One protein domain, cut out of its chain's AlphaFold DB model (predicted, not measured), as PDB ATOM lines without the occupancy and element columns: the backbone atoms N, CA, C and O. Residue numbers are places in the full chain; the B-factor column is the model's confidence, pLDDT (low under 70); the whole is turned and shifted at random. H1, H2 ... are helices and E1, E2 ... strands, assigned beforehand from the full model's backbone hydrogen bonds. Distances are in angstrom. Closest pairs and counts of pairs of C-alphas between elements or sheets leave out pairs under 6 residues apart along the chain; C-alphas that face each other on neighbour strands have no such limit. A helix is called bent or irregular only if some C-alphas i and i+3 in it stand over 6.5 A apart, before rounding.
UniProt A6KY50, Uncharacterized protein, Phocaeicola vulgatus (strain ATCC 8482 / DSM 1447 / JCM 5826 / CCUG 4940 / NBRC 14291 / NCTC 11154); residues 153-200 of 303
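This is residues 153 to 200 of the 303 residues of an uncharacterized protein of Phocaeicola vulgatus (strain ATCC 8482 / DSM 1447 / JCM 5826 / CCUG 4940 / NBRC 14291 / NCTC 11154) (UniProt A6KY50). A small two-strand hairpin, E1 and E2, has the long, kinked helix H2 packed on both of its strands, while the short helix H1, which follows directly on E2, packs crosswise on residues 182 to 190 of H2. The loop of residues 172 to 181 runs from H1 to H2, and the turn of the hairpin and this loop lie at opposite ends of the longest axis. The printed part has 48 residues, with two named strands and two named helices in the order E1, E2, H1, H2; the sheet has the order E1 - E2 and is antiparallel, and the class is mixed, helices and strands. The whole is compact, with a radius of gyration of the C-alphas of 10.7 A, and elongated in outline, with spans of 30 by 19 by 13 A.

The sheet is made of E1, residues 153 to 155, and E2, residues 158 to 163. E1 begins with C-alpha 153 at (40.863, -21.928, -3.772), and E2 is 16.6 A long from first to last C-alpha. H1, residues 164 to 171, is 10.8 A long and begins with C-alpha 164 at (44.612, -18.178, -15.814). H2, residues 182 to 199, is 23.9 A long and ends with C-alpha 199 at (35.059, -8.078, 0.213). H2 has a kink of 36 degrees near residue 189 and is irregular, but only just: C-alphas 188 and 191 are 6.9 A apart, and its line is a rough one.

E1 and E2 form a hairpin, antiparallel, with 128 degrees between their directions. The C-alphas of Glu 154 and Pro 159 face each other at 4.5 A. Across the pair, N 155 and O 158 at 2.8 A and N 160 and O 153 at 2.8 A are within hydrogen-bond range. The closest C-alphas of E2 and H2 are those of Val 160 and Cys 191, 6.0 A apart. Those of E1 and H2 are of Ala 155 and His 192, 5.6 A apart. H1 and H2 touch, H2 with residues 182 to 190 alone; their closest C-alphas are those of Val 167 and Ala 186, 5.9 A apart. Their lines are about perpendicular, at 79 degrees. E1 and H1 are apart. In H1 every O i to N i+4 pair is within hydrogen-bond range; in H2 11 of 14 are.

The two C-alphas farthest apart are those of Gly 157 and His 174, 31.9 A. The first and last printed C-alphas, of His 153 and Gly 200, are 19.0 A apart. The printed part has no cut. The links from E1 to E2 and from E2 to H1 are tight, the link of 10 residues from H1 to H2 is short, and no link is long. The mean pLDDT of the printed part is 85.7, and no printed residue is under 70.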
ATOM      1  N   HIS A 153      40.145 -21.972  -5.040       88.19
ATOM      2  CA  HIS A 153      40.863 -21.928  -3.772       88.19
ATOM      3  C   HIS A 153      40.005 -21.284  -2.687       88.19
ATOM      4  O   HIS A 153      39.038 -20.592  -2.991       88.19
ATOM      5  N   GLU A 154      40.352 -21.510  -1.428       87.75
ATOM      6  CA  GLU A 154      39.706 -20.845  -0.302       87.75
ATOM      7  C   GLU A 154      40.559 -19.653   0.142       87.75
ATOM      8  O   GLU A 154      41.752 -19.802   0.386       87.75
ATOM      9  N   ALA A 155      39.957 -18.471   0.255       85.00
ATOM     10  CA  ALA A 155      40.583 -17.298   0.852       85.00
ATOM     11  C   ALA A 155      39.737 -16.841   2.044       85.00
ATOM     12  O   ALA A 155      38.556 -16.529   1.889       85.00
ATOM     13  N   ASP A 156      40.342 -16.834   3.235       82.69
ATOM     14  CA  ASP A 156      39.701 -16.450   4.501       82.69
ATOM     15  C   ASP A 156      38.338 -17.148   4.728       82.69
ATOM     16  O   ASP A 156      37.332 -16.517   5.062       82.69
ATOM     17  N   GLY A 157      38.289 -18.470   4.513       84.25
ATOM     18  CA  GLY A 157      37.083 -19.284   4.711       84.25
ATOM     19  C   GLY A 157      36.040 -19.175   3.597       84.25
ATOM     20  O   GLY A 157      34.952 -19.739   3.725       84.25
ATOM     21  N   LYS A 158      36.320 -18.436   2.513       85.56
ATOM     22  CA  LYS A 158      35.404 -18.278   1.376       85.56
ATOM     23  C   LYS A 158      35.981 -18.881   0.094       85.56
ATOM     24  O   LYS A 158      37.151 -18.644  -0.207       85.56
ATOM     25  N   PRO A 159      35.178 -19.602  -0.706       89.81
ATOM     26  CA  PRO A 159      35.622 -20.091  -2.002       89.81
ATOM     27  C   PRO A 159      35.802 -18.926  -2.982       89.81
ATOM     28  O   PRO A 159      34.913 -18.090  -3.146       89.81
ATOM     29  N   VAL A 160      36.941 -18.908  -3.663       90.19
ATOM     30  CA  VAL A 160      37.301 -17.950  -4.709       90.19
ATOM     31  C   VAL A 160      37.661 -18.725  -5.968       90.19
ATOM     32  O   VAL A 160      38.343 -19.753  -5.922       90.19
ATOM     33  N   ILE A 161      37.188 -18.224  -7.107       90.00
ATOM     34  CA  ILE A 161      37.497 -18.772  -8.426       90.00
ATOM     35  C   ILE A 161      38.336 -17.744  -9.176       90.00
ATOM     36  O   ILE A 161      37.907 -16.602  -9.333       90.00
ATOM     37  N   VAL A 162      39.513 -18.154  -9.637       90.12
ATOM     38  CA  VAL A 162      40.427 -17.341 -10.444       90.12
ATOM     39  C   VAL A 162      40.757 -18.087 -11.727       90.12
ATOM     40  O   VAL A 162      40.928 -19.302 -11.732       90.12
ATOM     41  N   THR A 163      40.850 -17.355 -12.823       89.50
ATOM     42  CA  THR A 163      41.190 -17.869 -14.151       89.50
ATOM     43  C   THR A 163      42.658 -17.620 -14.463       89.50
ATOM     44  O   THR A 163      43.262 -16.673 -13.957       89.50
ATOM     45  N   GLY A 164      43.255 -18.426 -15.340       89.19
ATOM     46  CA  GLY A 164      44.612 -18.178 -15.814       89.19
ATOM     47  C   GLY A 164      44.749 -16.812 -16.486       89.19
ATOM     48  O   GLY A 164      45.769 -16.154 -16.304       89.19
ATOM     49  N   ARG A 165      43.702 -16.328 -17.175       88.44
ATOM     50  CA  ARG A 165      43.653 -14.971 -17.744       88.44
ATOM     51  C   ARG A 165      43.802 -13.904 -16.660       88.44
ATOM     52  O   ARG A 165      44.611 -12.998 -16.821       88.44
ATOM     53  N   GLU A 166      43.078 -14.022 -15.547       89.25
ATOM     54  CA  GLU A 166      43.208 -13.095 -14.413       89.25
ATOM     55  C   GLU A 166      44.615 -13.119 -13.805       89.25
ATOM     56  O   GLU A 166      45.159 -12.063 -13.491       89.25
ATOM     57  N   VAL A 167      45.227 -14.302 -13.679       90.38
ATOM     58  CA  VAL A 167      46.609 -14.427 -13.185       90.38
ATOM     59  C   VAL A 167      47.584 -13.735 -14.131       90.38
ATOM     60  O   VAL A 167      48.347 -12.873 -13.705       90.38
ATOM     61  N   LEU A 168      47.530 -14.058 -15.421       88.69
ATOM     62  CA  LEU A 168      48.438 -13.499 -16.420       88.69
ATOM     63  C   LEU A 168      48.282 -11.979 -16.562       88.69
ATOM     64  O   LEU A 168      49.279 -11.284 -16.722       88.69
ATOM     65  N   LEU A 169      47.059 -11.452 -16.449       88.12
ATOM     66  CA  LEU A 169      46.808 -10.008 -16.441       88.12
ATOM     67  C   LEU A 169      47.367  -9.322 -15.192       88.12
ATOM     68  O   LEU A 169      47.871  -8.207 -15.295       88.12
ATOM     69  N   PHE A 170      47.275  -9.964 -14.025       87.56
ATOM     70  CA  PHE A 170      47.735  -9.380 -12.766       87.56
ATOM     71  C   PHE A 170      49.261  -9.266 -12.690       87.56
ATOM     72  O   PHE A 170      49.783  -8.233 -12.279       87.56
ATOM     73  N   TYR A 171      49.976 -10.315 -13.098       84.69
ATOM     74  CA  TYR A 171      51.438 -10.307 -13.104       84.69
ATOM     75  C   TYR A 171      51.998  -9.586 -14.340       84.69
ATOM     76  O   TYR A 171      52.995  -8.880 -14.249       84.69
ATOM     77  N   GLY A 172      51.332  -9.678 -15.492       78.06
ATOM     78  CA  GLY A 172      51.808  -9.108 -16.752       78.06
ATOM     79  C   GLY A 172      52.900  -9.952 -17.425       78.06
ATOM     80  O   GLY A 172      53.452 -10.889 -16.851       78.06
ATOM     81  N   GLU A 173      53.227  -9.619 -18.679       75.94
ATOM     82  CA  GLU A 173      54.080 -10.464 -19.539       75.94
ATOM     83  C   GLU A 173      55.532 -10.594 -19.051       75.94
ATOM     84  O   GLU A 173      56.175 -11.620 -19.262       75.94
ATOM     85  N   HIS A 174      56.040  -9.582 -18.348       77.94
ATOM     86  CA  HIS A 174      57.417  -9.531 -17.852       77.94
ATOM     87  C   HIS A 174      57.725 -10.567 -16.760       77.94
ATOM     88  O   HIS A 174      58.896 -10.856 -16.527       77.94
ATOM     89  N   TYR A 175      56.703 -11.146 -16.118       81.19
ATOM     90  CA  TYR A 175      56.896 -12.227 -15.147       81.19
ATOM     91  C   TYR A 175      57.215 -13.574 -15.799       81.19
ATOM     92  O   TYR A 175      57.689 -14.467 -15.104       81.19
ATOM     93  N   GLY A 176      56.969 -13.742 -17.107       83.56
ATOM     94  CA  GLY A 176      57.344 -14.960 -17.833       83.56
ATOM     95  C   GLY A 176      56.794 -16.253 -17.219       83.56
ATOM     96  O   GLY A 176      57.480 -17.272 -17.249       83.56
ATOM     97  N   ILE A 177      55.591 -16.200 -16.631       85.31
ATOM     98  CA  ILE A 177      54.985 -17.316 -15.889       85.31
ATOM     99  C   ILE A 177      54.900 -18.551 -16.785       85.31
ATOM    100  O   ILE A 177      54.296 -18.498 -17.859       85.31
ATOM    101  N   ARG A 178      55.455 -19.674 -16.324       85.81
ATOM    102  CA  ARG A 178      55.366 -20.949 -17.041       85.81
ATOM    103  C   ARG A 178      54.045 -21.669 -16.745       85.81
ATOM    104  O   ARG A 178      53.476 -21.480 -15.664       85.81
ATOM    105  N   PRO A 179      53.544 -22.522 -17.661       83.31
ATOM    106  CA  PRO A 179      52.301 -23.270 -17.456       83.31
ATOM    107  C   PRO A 179      52.232 -24.028 -16.121       83.31
ATOM    108  O   PRO A 179      51.190 -24.026 -15.469       83.31
ATOM    109  N   GLU A 180      53.335 -24.643 -15.696       85.25
ATOM    110  CA  GLU A 180      53.449 -25.410 -14.453       85.25
ATOM    111  C   GLU A 180      53.388 -24.549 -13.178       85.25
ATOM    112  O   GLU A 180      52.974 -25.036 -12.125       85.25
ATOM    113  N   GLU A 181      53.735 -23.263 -13.267       87.81
ATOM    114  CA  GLU A 181      53.742 -22.318 -12.142       87.81
ATOM    115  C   GLU A 181      52.402 -21.595 -11.984       87.81
ATOM    116  O   GLU A 181      52.093 -21.061 -10.918       87.81
ATOM    117  N   LEU A 182      51.573 -21.593 -13.032       87.62
ATOM    118  CA  LEU A 182      50.331 -20.823 -13.089       87.62
ATOM    119  C   LEU A 182      49.407 -21.115 -11.901       87.62
ATOM    120  O   LEU A 182      48.826 -20.195 -11.323       87.62
ATOM    121  N   LYS A 183      49.312 -22.388 -11.498       86.00
ATOM    122  CA  LYS A 183      48.507 -22.805 -10.346       86.00
ATOM    123  C   LYS A 183      49.000 -22.170  -9.049       86.00
ATOM    124  O   LYS A 183      48.170 -21.712  -8.272       86.00
ATOM    125  N   GLN A 184      50.313 -22.134  -8.828       87.31
ATOM    126  CA  GLN A 184      50.905 -21.556  -7.624       87.31
ATOM    127  C   GLN A 184      50.557 -20.066  -7.524       87.31
ATOM    128  O   GLN A 184      49.974 -19.633  -6.532       87.31
ATOM    129  N   TYR A 185      50.806 -19.307  -8.594       85.88
ATOM    130  CA  TYR A 185      50.483 -17.880  -8.659       85.88
ATOM    131  C   TYR A 185      48.980 -17.598  -8.508       85.88
ATOM    132  O   TYR A 185      48.589 -16.612  -7.872       85.88
ATOM    133  N   ALA A 186      48.134 -18.478  -9.056       81.19
ATOM    134  CA  ALA A 186      46.691 -18.404  -8.883       81.19
ATOM    135  C   ALA A 186      46.289 -18.554  -7.410       81.19
ATOM    136  O   ALA A 186      45.570 -17.706  -6.882       81.19
ATOM    137  N   THR A 187      46.753 -19.620  -6.750       78.81
ATOM    138  CA  THR A 187      46.286 -19.998  -5.412       78.81
ATOM    139  C   THR A 187      46.931 -19.193  -4.293       78.81
ATOM    140  O   THR A 187      46.230 -18.818  -3.361       78.81
ATOM    141  N   GLU A 188      48.231 -18.900  -4.375       73.81
ATOM    142  CA  GLU A 188      48.973 -18.256  -3.280       73.81
ATOM    143  C   GLU A 188      48.739 -16.748  -3.198       73.81
ATOM    144  O   GLU A 188      48.910 -16.150  -2.137       73.81
ATOM    145  N   TYR A 189      48.345 -16.117  -4.305       78.44
ATOM    146  CA  TYR A 189      48.310 -14.662  -4.377       78.44
ATOM    147  C   TYR A 189      47.037 -14.140  -5.039       78.44
ATOM    148  O   TYR A 189      46.260 -13.440  -4.390       78.44
ATOM    149  N   CYS A 190      46.751 -14.513  -6.292       84.50
ATOM    150  CA  CYS A 190      45.616 -13.932  -7.020       84.50
ATOM    151  C   CYS A 190      44.262 -14.213  -6.358       84.50
ATOM    152  O   CYS A 190      43.420 -13.316  -6.322       84.50
ATOM    153  N   CYS A 191      44.051 -15.405  -5.788       85.62
ATOM    154  CA  CYS A 191      42.835 -15.718  -5.030       85.62
ATOM    155  C   CYS A 191      42.636 -14.777  -3.835       85.62
ATOM    156  O   CYS A 191      41.536 -14.262  -3.630       85.62
ATOM    157  N   HIS A 192      43.702 -14.505  -3.079       85.25
ATOM    158  CA  HIS A 192      43.661 -13.578  -1.951       85.25
ATOM    159  C   HIS A 192      43.384 -12.147  -2.417       85.25
ATOM    160  O   HIS A 192      42.472 -11.505  -1.904       85.25
ATOM    161  N   ILE A 193      44.094 -11.665  -3.441       89.12
ATOM    162  CA  ILE A 193      43.886 -10.318  -3.993       89.12
ATOM    163  C   ILE A 193      42.457 -10.137  -4.513       89.12
ATOM    164  O   ILE A 193      41.817  -9.127  -4.211       89.12
ATOM    165  N   LYS A 194      41.932 -11.117  -5.257       89.81
ATOM    166  CA  LYS A 194      40.552 -11.098  -5.753       89.81
ATOM    167  C   LYS A 194      39.554 -11.017  -4.601       89.81
ATOM    168  O   LYS A 194      38.715 -10.120  -4.588       89.81
ATOM    169  N   HIS A 195      39.713 -11.870  -3.589       89.62
ATOM    170  CA  HIS A 195      38.894 -11.821  -2.380       89.62
ATOM    171  C   HIS A 195      38.944 -10.447  -1.697       89.62
ATOM    172  O   HIS A 195      37.907  -9.892  -1.341       89.62
ATOM    173  N   TYR A 196      40.136  -9.867  -1.536       89.81
ATOM    174  CA  TYR A 196      40.311  -8.578  -0.865       89.81
ATOM    175  C   TYR A 196      39.682  -7.413  -1.625       89.81
ATOM    176  O   TYR A 196      39.111  -6.522  -0.992       89.81
ATOM    177  N   ARG A 197      39.740  -7.437  -2.960       88.94
ATOM    178  CA  ARG A 197      39.067  -6.456  -3.819       88.94
ATOM    179  C   ARG A 197      37.543  -6.544  -3.698       88.94
ATOM    180  O   ARG A 197      36.887  -5.510  -3.635       88.94
ATOM    181  N   GLU A 198      36.990  -7.753  -3.635       88.88
ATOM    182  CA  GLU A 198      35.537  -7.978  -3.615       88.88
ATOM    183  C   GLU A 198      34.903  -7.796  -2.226       88.88
ATOM    184  O   GLU A 198      33.759  -7.360  -2.127       88.88
ATOM    185  N   TYR A 199      35.622  -8.113  -1.143       87.69
ATOM    186  CA  TYR A 199      35.059  -8.078   0.213       87.69
ATOM    187  C   TYR A 199      34.764  -6.654   0.717       87.69
ATOM    188  O   TYR A 199      33.812  -6.461   1.469       87.69
ATOM    189  N   GLY A 200      35.568  -5.657   0.325       83.88
ATOM    190  CA  GLY A 200      35.355  -4.256   0.720       83.88
ATOM    191  C   GLY A 200      35.765  -3.931   2.164       83.88
ATOM    192  O   GLY A 200      34.972  -3.411   2.944       83.88
TER     193      GLY A 200